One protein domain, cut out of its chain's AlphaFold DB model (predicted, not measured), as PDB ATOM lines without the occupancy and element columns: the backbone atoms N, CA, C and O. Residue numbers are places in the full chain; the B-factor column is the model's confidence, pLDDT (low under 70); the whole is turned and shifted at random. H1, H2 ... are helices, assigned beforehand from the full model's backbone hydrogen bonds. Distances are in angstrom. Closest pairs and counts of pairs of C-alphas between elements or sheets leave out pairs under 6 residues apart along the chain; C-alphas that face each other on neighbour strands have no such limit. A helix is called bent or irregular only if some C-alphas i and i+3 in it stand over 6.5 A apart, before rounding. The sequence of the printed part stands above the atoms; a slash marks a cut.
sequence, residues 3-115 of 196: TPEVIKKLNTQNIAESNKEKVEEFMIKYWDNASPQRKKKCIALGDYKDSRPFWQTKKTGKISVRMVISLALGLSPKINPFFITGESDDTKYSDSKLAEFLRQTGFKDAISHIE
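AT A GLANCE: This is residues 3 to 115 of the 196 residues of an uncharacterized protein of Clostridium sporogenes (UniProt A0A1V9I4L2). The model is a rounded cluster of short helices built round H5, which lies near its middle, with H1, H3 and H6 packing on H5 from different sides. H2 and H4 pack on each other at one end of the longest axis, while H7 packs on H6 toward the other end, with the short H8 beyond it. The 113 printed residues hold eight named helices, H1 to H8 in chain order, and no named strand, and the class is all helix. The whole is compact, with a radius of gyration of the C-alphas of 12.6 A and spans of 33 by 26 by 26 A.

IN THESE COORDINATES: H1 covers residues 4 to 9 and begins at C-alpha 4, (17.356, 23.859, -7.408). H2, residues 20 to 32, is the longest helix at 16.7 A; it is neither bent nor irregular, but only just: C-alphas 29 and 32 are 6.4 A apart. H3 is residues 36 to 45, 14.3 A long, and H4 is residues 52 to 60, 12.3 A long. H5, residues 65 to 74, runs 13.8 A from C-alpha 65 at (12.879, 26.117, 5.254). H6 is residues 81 to 85, H7 is residues 95 to 104, 14.3 A long, and H8 is residues 112 to 115, ending at C-alpha 115, (3.928, 13.804, -6.396).

HOW THE PARTS SIT: H5 and H6 are the hubs, touching three helices each, and the helix packing is mostly crossed, with one of four tilts shallow. H5 and H6 touch, the closest C-alphas being those of Ala 72 and Pro 81, 5.7 A apart. H3 touches H5 at a steep tilt of 46 degrees, opposite ways, closest at the C-alphas of Cys 42 and Gly 74, 4.4 A. H1 touches H5 at a shallow tilt of 13 degrees, opposite ways, closest at the C-alphas of Ile 7 and Arg 66, 6.2 A. H1 also touches H3, with the C-alphas of Pro 4 and Leu 45 closest at 5.2 A. H2 touches H6 with residues 22 to 26 alone, closest at the C-alphas of Val 23 and Thr 85, 5.7 A. H2 touches H4 at a steep tilt of 41 degrees, opposite ways, with the C-alphas of Glu 24 and Lys 58 closest at 4.9 A. H7 touches H6, closest at the C-alphas of Pro 81 and Leu 98, 6.4 A. H7 and H8 are close but not clearly touching, with the C-alphas of Ala 99 and Ile 114 closest at 7.0 A. H2 and H7 are apart. Every O i to N i+4 pair is within hydrogen-bond range in H3, H4, H5, H6 and H7, against 1 of 2 in H1 and 8 of 9 in H2; H8 is too short for such a pair.

THE WHOLE: The C-alphas of Lys 59 and Glu 115 are the two farthest apart, at 35.2 A. The printed part has no cut and no long link. The mean pLDDT of the printed part is 84.8, with residues 4 to 5, 16 and 108 to 115 under 70.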
ATOM      1  N   THR A   3      13.805  20.454  -7.801       71.12
ATOM      2  CA  THR A   3      14.896  21.092  -8.553       71.12
ATOM      3  C   THR A   3      15.487  22.282  -7.775       71.12
ATOM      4  O   THR A   3      14.791  22.878  -6.942       71.12
ATOM      5  N   PRO A   4      16.749  22.677  -8.030       69.56
ATOM      6  CA  PRO A   4      17.356  23.859  -7.408       69.56
ATOM      7  C   PRO A   4      16.533  25.146  -7.594       69.56
ATOM      8  O   PRO A   4      16.448  25.974  -6.686       69.56
ATOM      9  N   GLU A   5      15.855  25.303  -8.734       69.25
ATOM     10  CA  GLU A   5      14.999  26.458  -9.028       69.25
ATOM     11  C   GLU A   5      13.776  26.518  -8.105       69.25
ATOM     12  O   GLU A   5      13.355  27.609  -7.710       69.25
ATOM     13  N   VAL A   6      13.216  25.361  -7.739       74.62
ATOM     14  CA  VAL A   6      12.100  25.265  -6.785       74.62
ATOM     15  C   VAL A   6      12.589  25.585  -5.374       74.62
ATOM     16  O   VAL A   6      11.965  26.381  -4.673       74.62
ATOM     17  N   ILE A   7      13.753  25.060  -4.979       77.38
ATOM     18  CA  ILE A   7      14.356  25.320  -3.660       77.38
ATOM     19  C   ILE A   7      14.668  26.815  -3.485       77.38
ATOM     20  O   ILE A   7      14.415  27.395  -2.426       77.38
ATOM     21  N   LYS A   8      15.133  27.485  -4.544       73.25
ATOM     22  CA  LYS A   8      15.393  28.931  -4.554       73.25
ATOM     23  C   LYS A   8      14.146  29.783  -4.296       73.25
ATOM     24  O   LYS A   8      14.279  30.909  -3.811       73.25
ATOM     25  N   LYS A   9      12.947  29.281  -4.596       71.31
ATOM     26  CA  LYS A   9      11.679  29.987  -4.342       71.31
ATOM     27  C   LYS A   9      11.185  29.836  -2.899       71.31
ATOM     28  O   LYS A   9      10.296  30.576  -2.491       71.31
ATOM     29  N   LEU A  10      11.774  28.934  -2.112       78.69
ATOM     30  CA  LEU A  10      11.410  28.736  -0.709       78.69
ATOM     31  C   LEU A  10      11.817  29.937   0.149       78.69
ATOM     32  O   LEU A  10      12.865  30.553  -0.077       78.69
ATOM     33  N   ASN A  11      11.017  30.242   1.170       71.31
ATOM     34  CA  ASN A  11      11.259  31.379   2.054       71.31
ATOM     35  C   ASN A  11      12.592  31.229   2.813       71.31
ATOM     36  O   ASN A  11      12.953  30.152   3.295       71.31
ATOM     37  N   THR A  12      13.324  32.337   2.911       71.06
ATOM     38  CA  THR A  12      14.551  32.456   3.709       71.06
ATOM     39  C   THR A  12      14.278  32.873   5.150       71.06
ATOM     40  O   THR A  12      15.211  32.917   5.948       71.06
ATOM     41  N   GLN A  13      13.035  33.218   5.498       72.19
ATOM     42  CA  GLN A  13      12.642  33.468   6.880       72.19
ATOM     43  C   GLN A  13      12.787  32.192   7.711       72.19
ATOM     44  O   GLN A  13      12.629  31.071   7.221       72.19
ATOM     45  N   ASN A  14      13.135  32.390   8.979       79.94
ATOM     46  CA  ASN A  14      13.359  31.294   9.906       79.94
ATOM     47  C   ASN A  14      12.037  30.624  10.285       79.94
ATOM     48  O   ASN A  14      11.006  31.286  10.395       79.94
ATOM     49  N   ILE A  15      12.105  29.321  10.526       81.56
ATOM     50  CA  ILE A  15      11.015  28.527  11.082       81.56
ATOM     51  C   ILE A  15      10.809  28.989  12.526       81.56
ATOM     52  O   ILE A  15      11.761  29.040  13.305       81.56
ATOM     53  N   ALA A  16       9.582  29.382  12.865       68.25
ATOM     54  CA  ALA A  16       9.274  29.979  14.164       68.25
ATOM     55  C   ALA A  16       9.429  28.985  15.330       68.25
ATOM     56  O   ALA A  16       9.827  29.389  16.420       68.25
ATOM     57  N   GLU A  17       9.162  27.700  15.085       73.12
ATOM     58  CA  GLU A  17       9.059  26.654  16.114       73.12
ATOM     59  C   GLU A  17      10.238  25.662  16.117       73.12
ATOM     60  O   GLU A  17      10.161  24.602  16.728       73.12
ATOM     61  N   SER A  18      11.361  25.983  15.464       79.50
ATOM     62  CA  SER A  18      12.524  25.083  15.458       79.50
ATOM     63  C   SER A  18      13.128  24.917  16.857       79.50
ATOM     64  O   SER A  18      13.350  25.912  17.558       79.50
ATOM     65  N   ASN A  19      13.500  23.691  17.233       88.88
ATOM     66  CA  ASN A  19      14.215  23.443  18.482       88.88
ATOM     67  C   ASN A  19      15.680  23.877  18.343       88.88
ATOM     68  O   ASN A  19      16.498  23.190  17.731       88.88
ATOM     69  N   LYS A  20      16.000  25.028  18.941       89.25
ATOM     70  CA  LYS A  20      17.314  25.668  18.857       89.25
ATOM     71  C   LYS A  20      18.466  24.710  19.189       89.25
ATOM     72  O   LYS A  20      19.397  24.608  18.400       89.25
ATOM     73  N   GLU A  21      18.405  24.027  20.329       90.75
ATOM     74  CA  GLU A  21      19.492  23.158  20.807       90.75
ATOM     75  C   GLU A  21      19.718  21.988  19.848       90.75
ATOM     76  O   GLU A  21      20.843  21.761  19.404       90.75
ATOM     77  N   LYS A  22      18.638  21.328  19.416       92.44
ATOM     78  CA  LYS A  22      18.724  20.225  18.449       92.44
ATOM     79  C   LYS A  22      19.257  20.669  17.084       92.44
ATOM     80  O   LYS A  22      20.018  19.932  16.459       92.44
ATOM     81  N   VAL A  23      18.918  21.876  16.624       92.44
ATOM     82  CA  VAL A  23      19.479  22.447  15.384       92.44
ATOM     83  C   VAL A  23      20.982  22.701  15.533       92.44
ATOM     84  O   VAL A  23      21.755  22.390  14.626       92.44
ATOM     85  N   GLU A  24      21.426  23.255  16.661       92.56
ATOM     86  CA  GLU A  24      22.853  23.485  16.919       92.56
ATOM     87  C   GLU A  24      23.630  22.160  16.974       92.56
ATOM     88  O   GLU A  24      24.656  22.018  16.299       92.56
ATOM     89  N   GLU A  25      23.102  21.160  17.682       92.69
ATOM     90  CA  GLU A  25      23.652  19.801  17.731       92.69
ATOM     91  C   GLU A  25      23.726  19.159  16.344       92.69
ATOM     92  O   GLU A  25      24.759  18.590  15.974       92.69
ATOM     93  N   PHE A  26      22.665  19.288  15.543       94.69
ATOM     94  CA  PHE A  26      22.644  18.821  14.161       94.69
ATOM     95  C   PHE A  26      23.776  19.453  13.347       94.69
ATOM     96  O   PHE A  26      24.527  18.750  12.665       94.69
ATOM     97  N   MET A  27      23.938  20.775  13.429       94.62
ATOM     98  CA  MET A  27      24.967  21.483  12.670       94.62
ATOM     99  C   MET A  27      26.379  21.058  13.091       94.62
ATOM    100  O   MET A  27      27.243  20.858  12.241       94.62
ATOM    101  N   ILE A  28      26.624  20.848  14.382       91.56
ATOM    102  CA  ILE A  28      27.922  20.347  14.854       91.56
ATOM    103  C   ILE A  28      28.154  18.912  14.365       91.56
ATOM    104  O   ILE A  28      29.219  18.586  13.844       91.56
ATOM    105  N   LYS A  29      27.153  18.039  14.494       91.00
ATOM    106  CA  LYS A  29      27.309  16.614  14.190       91.00
ATOM    107  C   LYS A  29      27.403  16.333  12.693       91.00
ATOM    108  O   LYS A  29      28.234  15.522  12.292       91.00
ATOM    109  N   TYR A  30      26.589  16.993  11.877       92.94
ATOM    110  CA  TYR A  30      26.464  16.692  10.450       92.94
ATOM    111  C   TYR A  30      27.119  17.742   9.563       92.94
ATOM    112  O   TYR A  30      27.828  17.376   8.630       92.94
ATOM    113  N   TRP A  31      26.920  19.035   9.835       93.31
ATOM    114  CA  TRP A  31      27.492  20.077   8.983       93.31
ATOM    115  C   TRP A  31      28.997  20.223   9.195       93.31
ATOM    116  O   TRP A  31      29.739  20.151   8.221       93.31
ATOM    117  N   ASP A  32      29.489  20.380  10.425       90.06
ATOM    118  CA  ASP A  32      30.929  20.581  10.647       90.06
ATOM    119  C   ASP A  32      31.751  19.383  10.156       90.06
ATOM    120  O   ASP A  32      32.762  19.585   9.476       90.06
ATOM    121  N   ASN A  33      31.247  18.166  10.377       87.69
ATOM    122  CA  ASN A  33      31.876  16.919   9.936       87.69
ATOM    123  C   ASN A  33      31.640  16.582   8.452       87.69
ATOM    124  O   ASN A  33      32.227  15.629   7.941       87.69
ATOM    125  N   ALA A  34      30.810  17.342   7.727       85.38
ATOM    126  CA  ALA A  34      30.623  17.127   6.296       85.38
ATOM    127  C   ALA A  34      31.876  17.517   5.497       85.38
ATOM    128  O   ALA A  34      32.525  18.541   5.755       85.38
ATOM    129  N   SER A  35      32.161  16.730   4.455       83.50
ATOM    130  CA  SER A  35      33.236  17.020   3.507       83.50
ATOM    131  C   SER A  35      33.007  18.360   2.785       83.50
ATOM    132  O   SER A  35      31.861  18.797   2.613       83.50
ATOM    133  N   PRO A  36      34.074  19.029   2.309       84.44
ATOM    134  CA  PRO A  36      33.945  20.263   1.536       84.44
ATOM    135  C   PRO A  36      33.020  20.130   0.316       84.44
ATOM    136  O   PRO A  36      32.291  21.070   0.000       84.44
ATOM    137  N   GLN A  37      33.012  18.972  -0.350       85.31
ATOM    138  CA  GLN A  37      32.142  18.680  -1.492       85.31
ATOM    139  C   GLN A  37      30.662  18.690  -1.088       85.31
ATOM    140  O   GLN A  37      29.851  19.349  -1.735       85.31
ATOM    141  N   ARG A  38      30.312  18.043   0.030       83.88
ATOM    142  CA  ARG A  38      28.935  18.023   0.555       83.88
ATOM    143  C   ARG A  38      28.473  19.412   0.984       83.88
ATOM    144  O   ARG A  38      27.358  19.821   0.666       83.88
ATOM    145  N   LYS A  39      29.357  20.184   1.622       87.06
ATOM    146  CA  LYS A  39      29.089  21.592   1.964       87.06
ATOM    147  C   LYS A  39      28.814  22.427   0.712       87.06
ATOM    148  O   LYS A  39      27.827  23.158   0.678       87.06
ATOM    149  N   LYS A  40      29.629  22.276  -0.341       86.06
ATOM    150  CA  LYS A  40      29.401  22.928  -1.644       86.06
ATOM    151  C   LYS A  40      28.068  22.518  -2.273       86.06
ATOM    152  O   LYS A  40      27.364  23.390  -2.768       86.06
ATOM    153  N   LYS A  41      27.691  21.238  -2.204       87.88
ATOM    154  CA  LYS A  41      26.397  20.743  -2.701       87.88
ATOM    155  C   LYS A  41      25.218  21.407  -1.984       87.88
ATOM    156  O   LYS A  41      24.319  21.906  -2.648       87.88
ATOM    157  N   CYS A  42      25.248  21.487  -0.654       89.50
ATOM    158  CA  CYS A  42      24.209  22.175   0.124       89.50
ATOM    159  C   CYS A  42      24.108  23.666  -0.241       89.50
ATOM    160  O   CYS A  42      23.012  24.199  -0.389       89.50
ATOM    161  N   ILE A  43      25.255  24.338  -0.399       89.50
ATOM    162  CA  ILE A  43      25.326  25.750  -0.805       89.50
ATOM    163  C   ILE A  43      24.694  25.939  -2.189       89.50
ATOM    164  O   ILE A  43      23.872  26.834  -2.357       89.50
ATOM    165  N   ALA A  44      25.035  25.072  -3.147       87.12
ATOM    166  CA  ALA A  44      24.508  25.122  -4.506       87.12
ATOM    167  C   ALA A  44      22.997  24.840  -4.563       87.12
ATOM    168  O   ALA A  44      22.268  25.590  -5.203       87.12
ATOM    169  N   LEU A  45      22.511  23.812  -3.855       87.81
ATOM    170  CA  LEU A  45      21.082  23.467  -3.805       87.81
ATOM    171  C   LEU A  45      20.221  24.618  -3.272       87.81
ATOM    172  O   LEU A  45      19.140  24.870  -3.793       87.81
ATOM    173  N   GLY A  46      20.705  25.316  -2.244       85.69
ATOM    174  CA  GLY A  46      20.003  26.448  -1.644       85.69
ATOM    175  C   GLY A  46      20.258  27.800  -2.307       85.69
ATOM    176  O   GLY A  46      19.754  28.810  -1.809       85.69
ATOM    177  N   ASP A  47      21.044  27.843  -3.387       86.12
ATOM    178  CA  ASP A  47      21.494  29.077  -4.049       86.12
ATOM    179  C   ASP A  47      22.119  30.088  -3.064       86.12
ATOM    180  O   ASP A  47      21.857  31.294  -3.084       86.12
ATOM    181  N   TYR A  48      22.924  29.585  -2.124       85.75
ATOM    182  CA  TYR A  48      23.665  30.419  -1.183       85.75
ATOM    183  C   TYR A  48      24.971  30.903  -1.819       85.75
ATOM    184  O   TYR A  48      25.654  30.164  -2.521       85.75
ATOM    185  N   LYS A  49      25.374  32.143  -1.519       87.19
ATOM    186  CA  LYS A  49      26.657  32.683  -2.005       87.19
ATOM    187  C   LYS A  49      27.867  31.966  -1.399       87.19
ATOM    188  O   LYS A  49      28.898  31.841  -2.050       87.19
ATOM    189  N   ASP A  50      27.757  31.546  -0.141       90.88
ATOM    190  CA  ASP A  50      28.824  30.906   0.626       90.88
ATOM    191  C   ASP A  50      28.268  30.199   1.877       90.88
ATOM    192  O   ASP A  50      27.056  30.075   2.062       90.88
ATOM    193  N   SER A  51      29.161  29.726   2.752       92.12
ATOM    194  CA  SER A  51      28.824  28.990   3.972       92.12
ATOM    195  C   SER A  51      28.414  29.854   5.172       92.12
ATOM    196  O   SER A  51      28.066  29.291   6.211       92.12
ATOM    197  N   ARG A  52      28.481  31.193   5.109       92.62
ATOM    198  CA  ARG A  52      28.174  32.067   6.265       92.62
ATOM    199  C   ARG A  52      26.769  31.844   6.841       92.62
ATOM    200  O   ARG A  52      26.668  31.795   8.066       92.62
ATOM    201  N   PRO A  53      25.704  31.648   6.035       91.75
ATOM    202  CA  PRO A  53      24.370  31.363   6.564       91.75
ATOM    203  C   PRO A  53      24.325  30.103   7.444       91.75
ATOM    204  O   PRO A  53      23.714  30.124   8.506       91.75
ATOM    205  N   PHE A  54      25.045  29.046   7.063       93.75
ATOM    206  CA  PHE A  54      25.126  27.796   7.825       93.75
ATOM    207  C   PHE A  54      25.841  27.996   9.170       93.75
ATOM    208  O   PHE A  54      25.385  27.514  10.205       93.75
ATOM    209  N   TRP A  55      26.928  28.775   9.184       91.44
ATOM    210  CA  TRP A  55      27.602  29.168  10.426       91.44
ATOM    211  C   TRP A  55      26.701  29.994  11.348       91.44
ATOM    212  O   TRP A  55      26.720  29.803  12.565       91.44
ATOM    213  N   GLN A  56      25.890  30.889  10.784       90.50
ATOM    214  CA  GLN A  56      24.943  31.687  11.558       90.50
ATOM    215  C   GLN A  56      23.836  30.818  12.169       90.50
ATOM    216  O   GLN A  56      23.500  31.001  13.340       90.50
ATOM    217  N   THR A  57      23.307  29.848  11.419       92.44
ATOM    218  CA  THR A  57      22.343  28.867  11.936       92.44
ATOM    219  C   THR A  57      22.946  28.041  13.063       92.44
ATOM    220  O   THR A  57      22.340  27.960  14.123       92.44
ATOM    221  N   LYS A  58      24.182  27.551  12.918       91.44
ATOM    222  CA  LYS A  58      24.905  26.869  14.005       91.44
ATOM    223  C   LYS A  58      25.051  27.724  15.270       91.44
ATOM    224  O   LYS A  58      25.044  27.191  16.366       91.44
ATOM    225  N   LYS A  59      25.241  29.039  15.137       88.38
ATOM    226  CA  LYS A  59      25.438  29.939  16.288       88.38
ATOM    227  C   LYS A  59      24.131  30.332  16.983       88.38
ATOM    228  O   LYS A  59      24.148  30.753  18.135       88.38
ATOM    229  N   THR A  60      23.029  30.342  16.240       88.62
ATOM    230  CA  THR A  60      21.758  30.909  16.712       88.62
ATOM    231  C   THR A  60      20.655  29.877  16.887       88.62
ATOM    232  O   THR A  60      19.619  30.228  17.449       88.62
ATOM    233  N   GLY A  61      20.842  28.669  16.350       85.94
ATOM    234  CA  GLY A  61      19.834  27.625  16.171       85.94
ATOM    235  C   GLY A  61      18.641  28.039  15.307       85.94
ATOM    236  O   GLY A  61      17.668  27.302  15.213       85.94
ATOM    237  N   LYS A  62      18.689  29.215  14.664       89.69
ATOM    238  CA  LYS A  62      17.631  29.691  13.768       89.69
ATOM    239  C   LYS A  62      17.883  29.163  12.363       89.69
ATOM    240  O   LYS A  62      18.930  29.442  11.770       89.69
ATOM    241  N   ILE A  63      16.917  28.424  11.827       92.75
ATOM    242  CA  ILE A  63      17.019  27.777  10.520       92.75
ATOM    243  C   ILE A  63      15.811  28.117   9.643       92.75
ATOM    244  O   ILE A  63      14.691  28.237  10.132       92.75
ATOM    245  N   SER A  64      16.041  28.302   8.343       91.81
ATOM    246  CA  SER A  64      14.986  28.555   7.353       91.81
ATOM    247  C   SER A  64      14.601  27.279   6.614       91.81
ATOM    248  O   SER A  64      15.415  26.365   6.482       91.81
ATOM    249  N   VAL A  65      13.391  27.247   6.055       89.31
ATOM    250  CA  VAL A  65      12.879  26.117   5.254       89.31
ATOM    251  C   VAL A  65      13.825  25.778   4.104       89.31
ATOM    252  O   VAL A  65      14.173  24.615   3.893       89.31
ATOM    253  N   ARG A  66      14.324  26.806   3.404       90.56
ATOM    254  CA  ARG A  66      15.318  26.637   2.340       90.56
ATOM    255  C   ARG A  66      16.573  25.914   2.831       90.56
ATOM    256  O   ARG A  66      17.078  25.028   2.143       90.56
ATOM    257  N   MET A  67      17.069  26.272   4.015       93.44
ATOM    258  CA  MET A  67      18.279  25.669   4.570       93.44
ATOM    259  C   MET A  67      18.050  24.221   4.985       93.44
ATOM    260  O   MET A  67      18.890  23.379   4.679       93.44
ATOM    261  N   VAL A  68      16.906  23.929   5.613       93.69
ATOM    262  CA  VAL A  68      16.516  22.558   5.972       93.69
ATOM    263  C   VAL A  68      16.530  21.667   4.737       93.69
ATOM    264  O   VAL A  68      17.173  20.623   4.744       93.69
ATOM    265  N   ILE A  69      15.900  22.102   3.647       91.06
ATOM    266  CA  ILE A  69      15.826  21.310   2.412       91.06
ATOM    267  C   ILE A  69      17.200  21.166   1.753       91.06
ATOM    268  O   ILE A  69      17.563  20.079   1.302       91.06
ATOM    269  N   SER A  70      18.005  22.229   1.767       92.00
ATOM    270  CA  SER A  70      19.381  22.194   1.256       92.00
ATOM    271  C   SER A  70      20.251  21.186   2.010       92.00
ATOM    272  O   SER A  70      21.048  20.482   1.395       92.00
ATOM    273  N   LEU A  71      20.089  21.094   3.333       94.12
ATOM    274  CA  LEU A  71      20.801  20.145   4.188       94.12
ATOM    275  C   LEU A  71      20.263  18.717   4.020       94.12
ATOM    276  O   LEU A  71      21.053  17.794   3.840       94.12
ATOM    277  N   ALA A  72      18.940  18.544   4.012       92.44
ATOM    278  CA  ALA A  72      18.271  17.253   3.851       92.44
ATOM    279  C   ALA A  72      18.681  16.538   2.557       92.44
ATOM    280  O   ALA A  72      18.922  15.332   2.564       92.44
ATOM    281  N   LEU A  73      18.789  17.292   1.458       88.81
ATOM    282  CA  LEU A  73      19.121  16.770   0.130       88.81
ATOM    283  C   LEU A  73      20.621  16.822  -0.197       88.81
ATOM    284  O   LEU A  73      21.100  16.062  -1.043       88.81
ATOM    285  N   GLY A  74      21.354  17.759   0.408       86.81
ATOM    286  CA  GLY A  74      22.761  18.011   0.103       86.81
ATOM    287  C   GLY A  74      23.743  17.173   0.919       86.81
ATOM    288  O   GLY A  74      24.866  16.947   0.463       86.81
ATOM    289  N   LEU A  75      23.338  16.700   2.097       87.88
ATOM    290  CA  LEU A  75      24.126  15.772   2.904       87.88
ATOM    291  C   LEU A  75      23.949  14.324   2.415       87.88
ATOM    292  O   LEU A  75      22.977  13.996   1.739       87.88
ATOM    293  N   SER A  76      24.928  13.471   2.734       78.56
ATOM    294  CA  SER A  76      24.887  12.033   2.441       78.56
ATOM    295  C   SER A  76      25.223  11.225   3.711       78.56
ATOM    296  O   SER A  76      26.260  11.501   4.332       78.56
ATOM    297  N   PRO A  77      24.370  10.269   4.126       85.00
ATOM    298  CA  PRO A  77      23.061   9.976   3.530       85.00
ATOM    299  C   PRO A  77      22.101  11.174   3.647       85.00
ATOM    300  O   PRO A  77      22.315  12.060   4.480       85.00
ATOM    301  N   LYS A  78      21.067  11.222   2.794       88.00
ATOM    302  CA  LYS A  78      20.002  12.232   2.905       88.00
ATOM    303  C   LYS A  78      19.363  12.154   4.292       88.00
ATOM    304  O   LYS A  78      19.228  11.064   4.853       88.00
ATOM    305  N   ILE A  79      18.940  13.296   4.825       90.62
ATOM    306  CA  ILE A  79      18.470  13.403   6.214       90.62
ATOM    307  C   ILE A  79      17.019  13.875   6.261       90.62
ATOM    308  O   ILE A  79      16.617  14.749   5.497       90.62
ATOM    309  N   ASN A  80      16.233  13.305   7.175       92.12
ATOM    310  CA  ASN A  80      14.867  13.739   7.462       92.12
ATOM    311  C   ASN A  80      14.799  15.244   7.823       92.12
ATOM    312  O   ASN A  80      15.411  15.643   8.815       92.12
ATOM    313  N   PRO A  81      14.015  16.072   7.105       91.88
ATOM    314  CA  PRO A  81      13.823  17.491   7.426       91.88
ATOM    315  C   PRO A  81      13.400  17.767   8.876       91.88
ATOM    316  O   PRO A  81      13.942  18.673   9.503       91.88
ATOM    317  N   PHE A  82      12.510  16.945   9.441       92.31
ATOM    318  CA  PHE A  82      12.028  17.095  10.822       92.31
ATOM    319  C   PHE A  82      13.095  16.781  11.875       92.31
ATOM    320  O   PHE A  82      13.049  17.290  12.992       92.31
ATOM    321  N   PHE A  83      14.081  15.952  11.528       93.06
ATOM    322  CA  PHE A  83      15.235  15.725  12.396       93.06
ATOM    323  C   PHE A  83      16.141  16.955  12.437       93.06
ATOM    324  O   PHE A  83      16.640  17.326  13.496       93.06
ATOM    325  N   ILE A  84      16.303  17.630  11.297       92.69
ATOM    326  CA  ILE A  84      17.108  18.852  11.190       92.69
ATOM    327  C   ILE A  84      16.501  19.978  12.037       92.69
ATOM    328  O   ILE A  84      17.248  20.730  12.658       92.69
ATOM    329  N   THR A  85      15.169  20.099  12.086       92.00
ATOM    330  CA  THR A  85      14.469  21.101  12.914       92.00
ATOM    331  C   THR A  85      14.298  20.690  14.379       92.00
ATOM    332  O   THR A  85      13.925  21.523  15.207       92.00
ATOM    333  N   GLY A  86      14.604  19.432  14.717       88.25
ATOM    334  CA  GLY A  86      14.486  18.873  16.065       88.25
ATOM    335  C   GLY A  86      13.075  18.430  16.465       88.25
ATOM    336  O   GLY A  86      12.850  18.094  17.629       88.25
ATOM    337  N   GLU A  87      12.139  18.403  15.518       88.12
ATOM    338  CA  GLU A  87      10.752  17.952  15.701       88.12
ATOM    339  C   GLU A  87      10.627  16.419  15.717       88.12
ATOM    340  O   GLU A  87       9.634  15.872  16.189       88.12
ATOM    341  N   SER A  88      11.644  15.707  15.229       90.38
ATOM    342  CA  SER A  88      11.704  14.244  15.213       90.38
ATOM    343  C   SER A  88      13.103  13.746  15.567       90.38
ATOM    344  O   SER A  88      14.092  14.403  15.256       90.38
ATOM    345  N   ASP A  89      13.200  12.557  16.163       89.62
ATOM    346  CA  ASP A  89      14.480  11.873  16.394       89.62
ATOM    347  C   ASP A  89      14.838  10.887  15.260       89.62
ATOM    348  O   ASP A  89      15.915  10.288  15.257       89.62
ATOM    349  N   ASP A  90      13.961  10.726  14.263       89.50
ATOM    350  CA  ASP A  90      14.192   9.831  13.128       89.50
ATOM    351  C   ASP A  90      15.037  10.505  12.044       89.50
ATOM    352  O   ASP A  90      14.572  11.401  11.342       89.50
ATOM    353  N   THR A  91      16.262  10.026  11.848       89.06
ATOM    354  CA  THR A  91      17.202  10.552  10.849       89.06
ATOM    355  C   THR A  91      16.860  10.160   9.410       89.06
ATOM    356  O   THR A  91      17.342  10.811   8.478       89.06
ATOM    357  N   LYS A  92      16.035   9.124   9.196       90.25
ATOM    358  CA  LYS A  92      15.807   8.523   7.874       90.25
ATOM    359  C   LYS A  92      14.980   9.427   6.970       90.25
ATOM    360  O   LYS A  92      13.812   9.725   7.247       90.25
ATOM    361  N   TYR A  93      15.586   9.816   5.854       89.62
ATOM    362  CA  TYR A  93      14.922  10.547   4.787       89.62
ATOM    363  C   TYR A  93      13.896   9.678   4.045       89.62
ATOM    364  O   TYR A  93      14.102   8.485   3.838       89.62
ATOM    365  N   SER A  94      12.803  10.306   3.614       87.00
ATOM    366  CA  SER A  94      11.870   9.778   2.616       87.00
ATOM    367  C   SER A  94      11.179  10.950   1.923       87.00
ATOM    368  O   SER A  94      11.019  12.015   2.529       87.00
ATOM    369  N   ASP A  95      10.756  10.758   0.678       83.31
ATOM    370  CA  ASP A  95      10.074  11.807  -0.085       83.31
ATOM    371  C   ASP A  95       8.711  12.174   0.531       83.31
ATOM    372  O   ASP A  95       8.325  13.342   0.504       83.31
ATOM    373  N   SER A  96       8.036  11.231   1.200       85.06
ATOM    374  CA  SER A  96       6.801  11.495   1.949       85.06
ATOM    375  C   SER A  96       7.016  12.494   3.091       85.06
ATOM    376  O   SER A  96       6.258  13.453   3.215       85.06
ATOM    377  N   LYS A  97       8.088  12.337   3.876       88.75
ATOM    378  CA  LYS A  97       8.445  13.288   4.943       88.75
ATOM    379  C   LYS A  97       8.850  14.652   4.401       88.75
ATOM    380  O   LYS A  97       8.544  15.670   5.014       88.75
ATOM    381  N   LEU A  98       9.532  14.692   3.257       87.38
ATOM    382  CA  LEU A  98       9.857  15.957   2.599       87.38
ATOM    383  C   LEU A  98       8.588  16.688   2.134       87.38
ATOM    384  O   LEU A  98       8.462  17.893   2.357       87.38
ATOM    385  N   ALA A  99       7.642  15.967   1.530       83.06
ATOM    386  CA  ALA A  99       6.352  16.514   1.123       83.06
ATOM    387  C   ALA A  99       5.530  16.995   2.329       83.06
ATOM    388  O   ALA A  99       4.944  18.078   2.289       83.06
ATOM    389  N   GLU A 100       5.524  16.232   3.423       86.69
ATOM    390  CA  GLU A 100       4.872  16.619   4.674       86.69
ATOM    391  C   GLU A 100       5.478  17.902   5.254       86.69
ATOM    392  O   GLU A 100       4.748  18.845   5.562       86.69
ATOM    393  N   PHE A 101       6.808  17.986   5.319       88.38
ATOM    394  CA  PHE A 101       7.515  19.171   5.799       88.38
ATOM    395  C   PHE A 101       7.184  20.421   4.969       88.38
ATOM    396  O   PHE A 101       6.872  21.483   5.513       88.38
ATOM    397  N   LEU A 102       7.177  20.302   3.637       84.12
ATOM    398  CA  LEU A 102       6.764  21.386   2.737       84.12
ATOM    399  C   LEU A 102       5.302  21.795   2.944       84.12
ATOM    400  O   LEU A 102       4.974  22.982   2.891       84.12
ATOM    401  N   ARG A 103       4.417  20.829   3.211       83.56
ATOM    402  CA  ARG A 103       2.994  21.079   3.469       83.56
ATOM    403  C   ARG A 103       2.788  21.874   4.753       83.56
ATOM    404  O   ARG A 103       2.012  22.829   4.735       83.56
ATOM    405  N   GLN A 104       3.481  21.502   5.830       83.44
ATOM    406  CA  GLN A 104       3.397  22.184   7.126       83.44
ATOM    407  C   GLN A 104       3.970  23.602   7.067       83.44
ATOM    408  O   GLN A 104       3.424  24.526   7.662       83.44
ATOM    409  N   THR A 105       5.022  23.800   6.277       81.25
ATOM    410  CA  THR A 105       5.684  25.103   6.128       81.25
ATOM    411  C   THR A 105       5.031  26.025   5.088       81.25
ATOM    412  O   THR A 105       5.515  27.133   4.861       81.25
ATOM    413  N   GLY A 106       3.912  25.608   4.482       77.06
ATOM    414  CA  GLY A 106       3.097  26.439   3.589       77.06
ATOM    415  C   GLY A 106       3.506  26.422   2.112       77.06
ATOM    416  O   GLY A 106       2.975  27.207   1.332       77.06
ATOM    417  N   PHE A 107       4.393  25.516   1.692       77.25
ATOM    418  CA  PHE A 107       4.885  25.395   0.310       77.25
ATOM    419  C   PHE A 107       4.186  24.270  -0.458       77.25
ATOM    420  O   PHE A 107       4.833  23.412  -1.058       77.25
ATOM    421  N   LYS A 108       2.849  24.269  -0.447       66.75
ATOM    422  CA  LYS A 108       2.045  23.232  -1.117       66.75
ATOM    423  C   LYS A 108       2.307  23.154  -2.625       66.75
ATOM    424  O   LYS A 108       2.339  22.059  -3.169       66.75
ATOM    425  N   ASP A 109       2.612  24.278  -3.266       63.66
ATOM    426  CA  ASP A 109       2.914  24.334  -4.703       63.66
ATOM    427  C   ASP A 109       4.248  23.659  -5.071       63.66
ATOM    428  O   ASP A 109       4.465  23.304  -6.223       63.66
ATOM    429  N   ALA A 110       5.150  23.453  -4.104       62.44
ATOM    430  CA  ALA A 110       6.386  22.698  -4.316       62.44
ATOM    431  C   ALA A 110       6.167  21.173  -4.242       62.44
ATOM    432  O   ALA A 110       7.056  20.413  -4.626       62.44
ATOM    433  N   ILE A 111       5.002  20.724  -3.752       63.94
ATOM    434  CA  ILE A 111       4.667  19.306  -3.550       63.94
ATOM    435  C   ILE A 111       4.299  18.620  -4.870       63.94
ATOM    436  O   ILE A 111       4.649  17.456  -5.047       63.94
ATOM    437  N   SER A 112       3.689  19.329  -5.825       62.06
ATOM    438  CA  SER A 112       3.356  18.779  -7.153       62.06
ATOM    439  C   SER A 112       4.591  18.208  -7.864       62.06
ATOM    440  O   SER A 112       4.549  17.113  -8.408       62.06
ATOM    441  N   HIS A 113       5.750  18.856  -7.718       60.78
ATOM    442  CA  HIS A 113       7.032  18.368  -8.244       60.78
ATOM    443  C   HIS A 113       7.574  17.092  -7.563       60.78
ATOM    444  O   HIS A 113       8.518  16.466  -8.059       60.78
ATOM    445  N   ILE A 114       7.028  16.716  -6.407       59.56
ATOM    446  CA  ILE A 114       7.342  15.469  -5.699       59.56
ATOM    447  C   ILE A 114       6.323  14.391  -6.090       59.56
ATOM    448  O   ILE A 114       6.728  13.282  -6.431       59.56
ATOM    449  N   GLU A 115       5.033  14.730  -6.110       53.75
ATOM    450  CA  GLU A 115       3.928  13.804  -6.396       53.75
ATOM    451  C   GLU A 115       3.863  13.373  -7.880       53.75
ATOM    452  O   GLU A 115       3.533  12.219  -8.158       53.75
TER     453      GLU A 115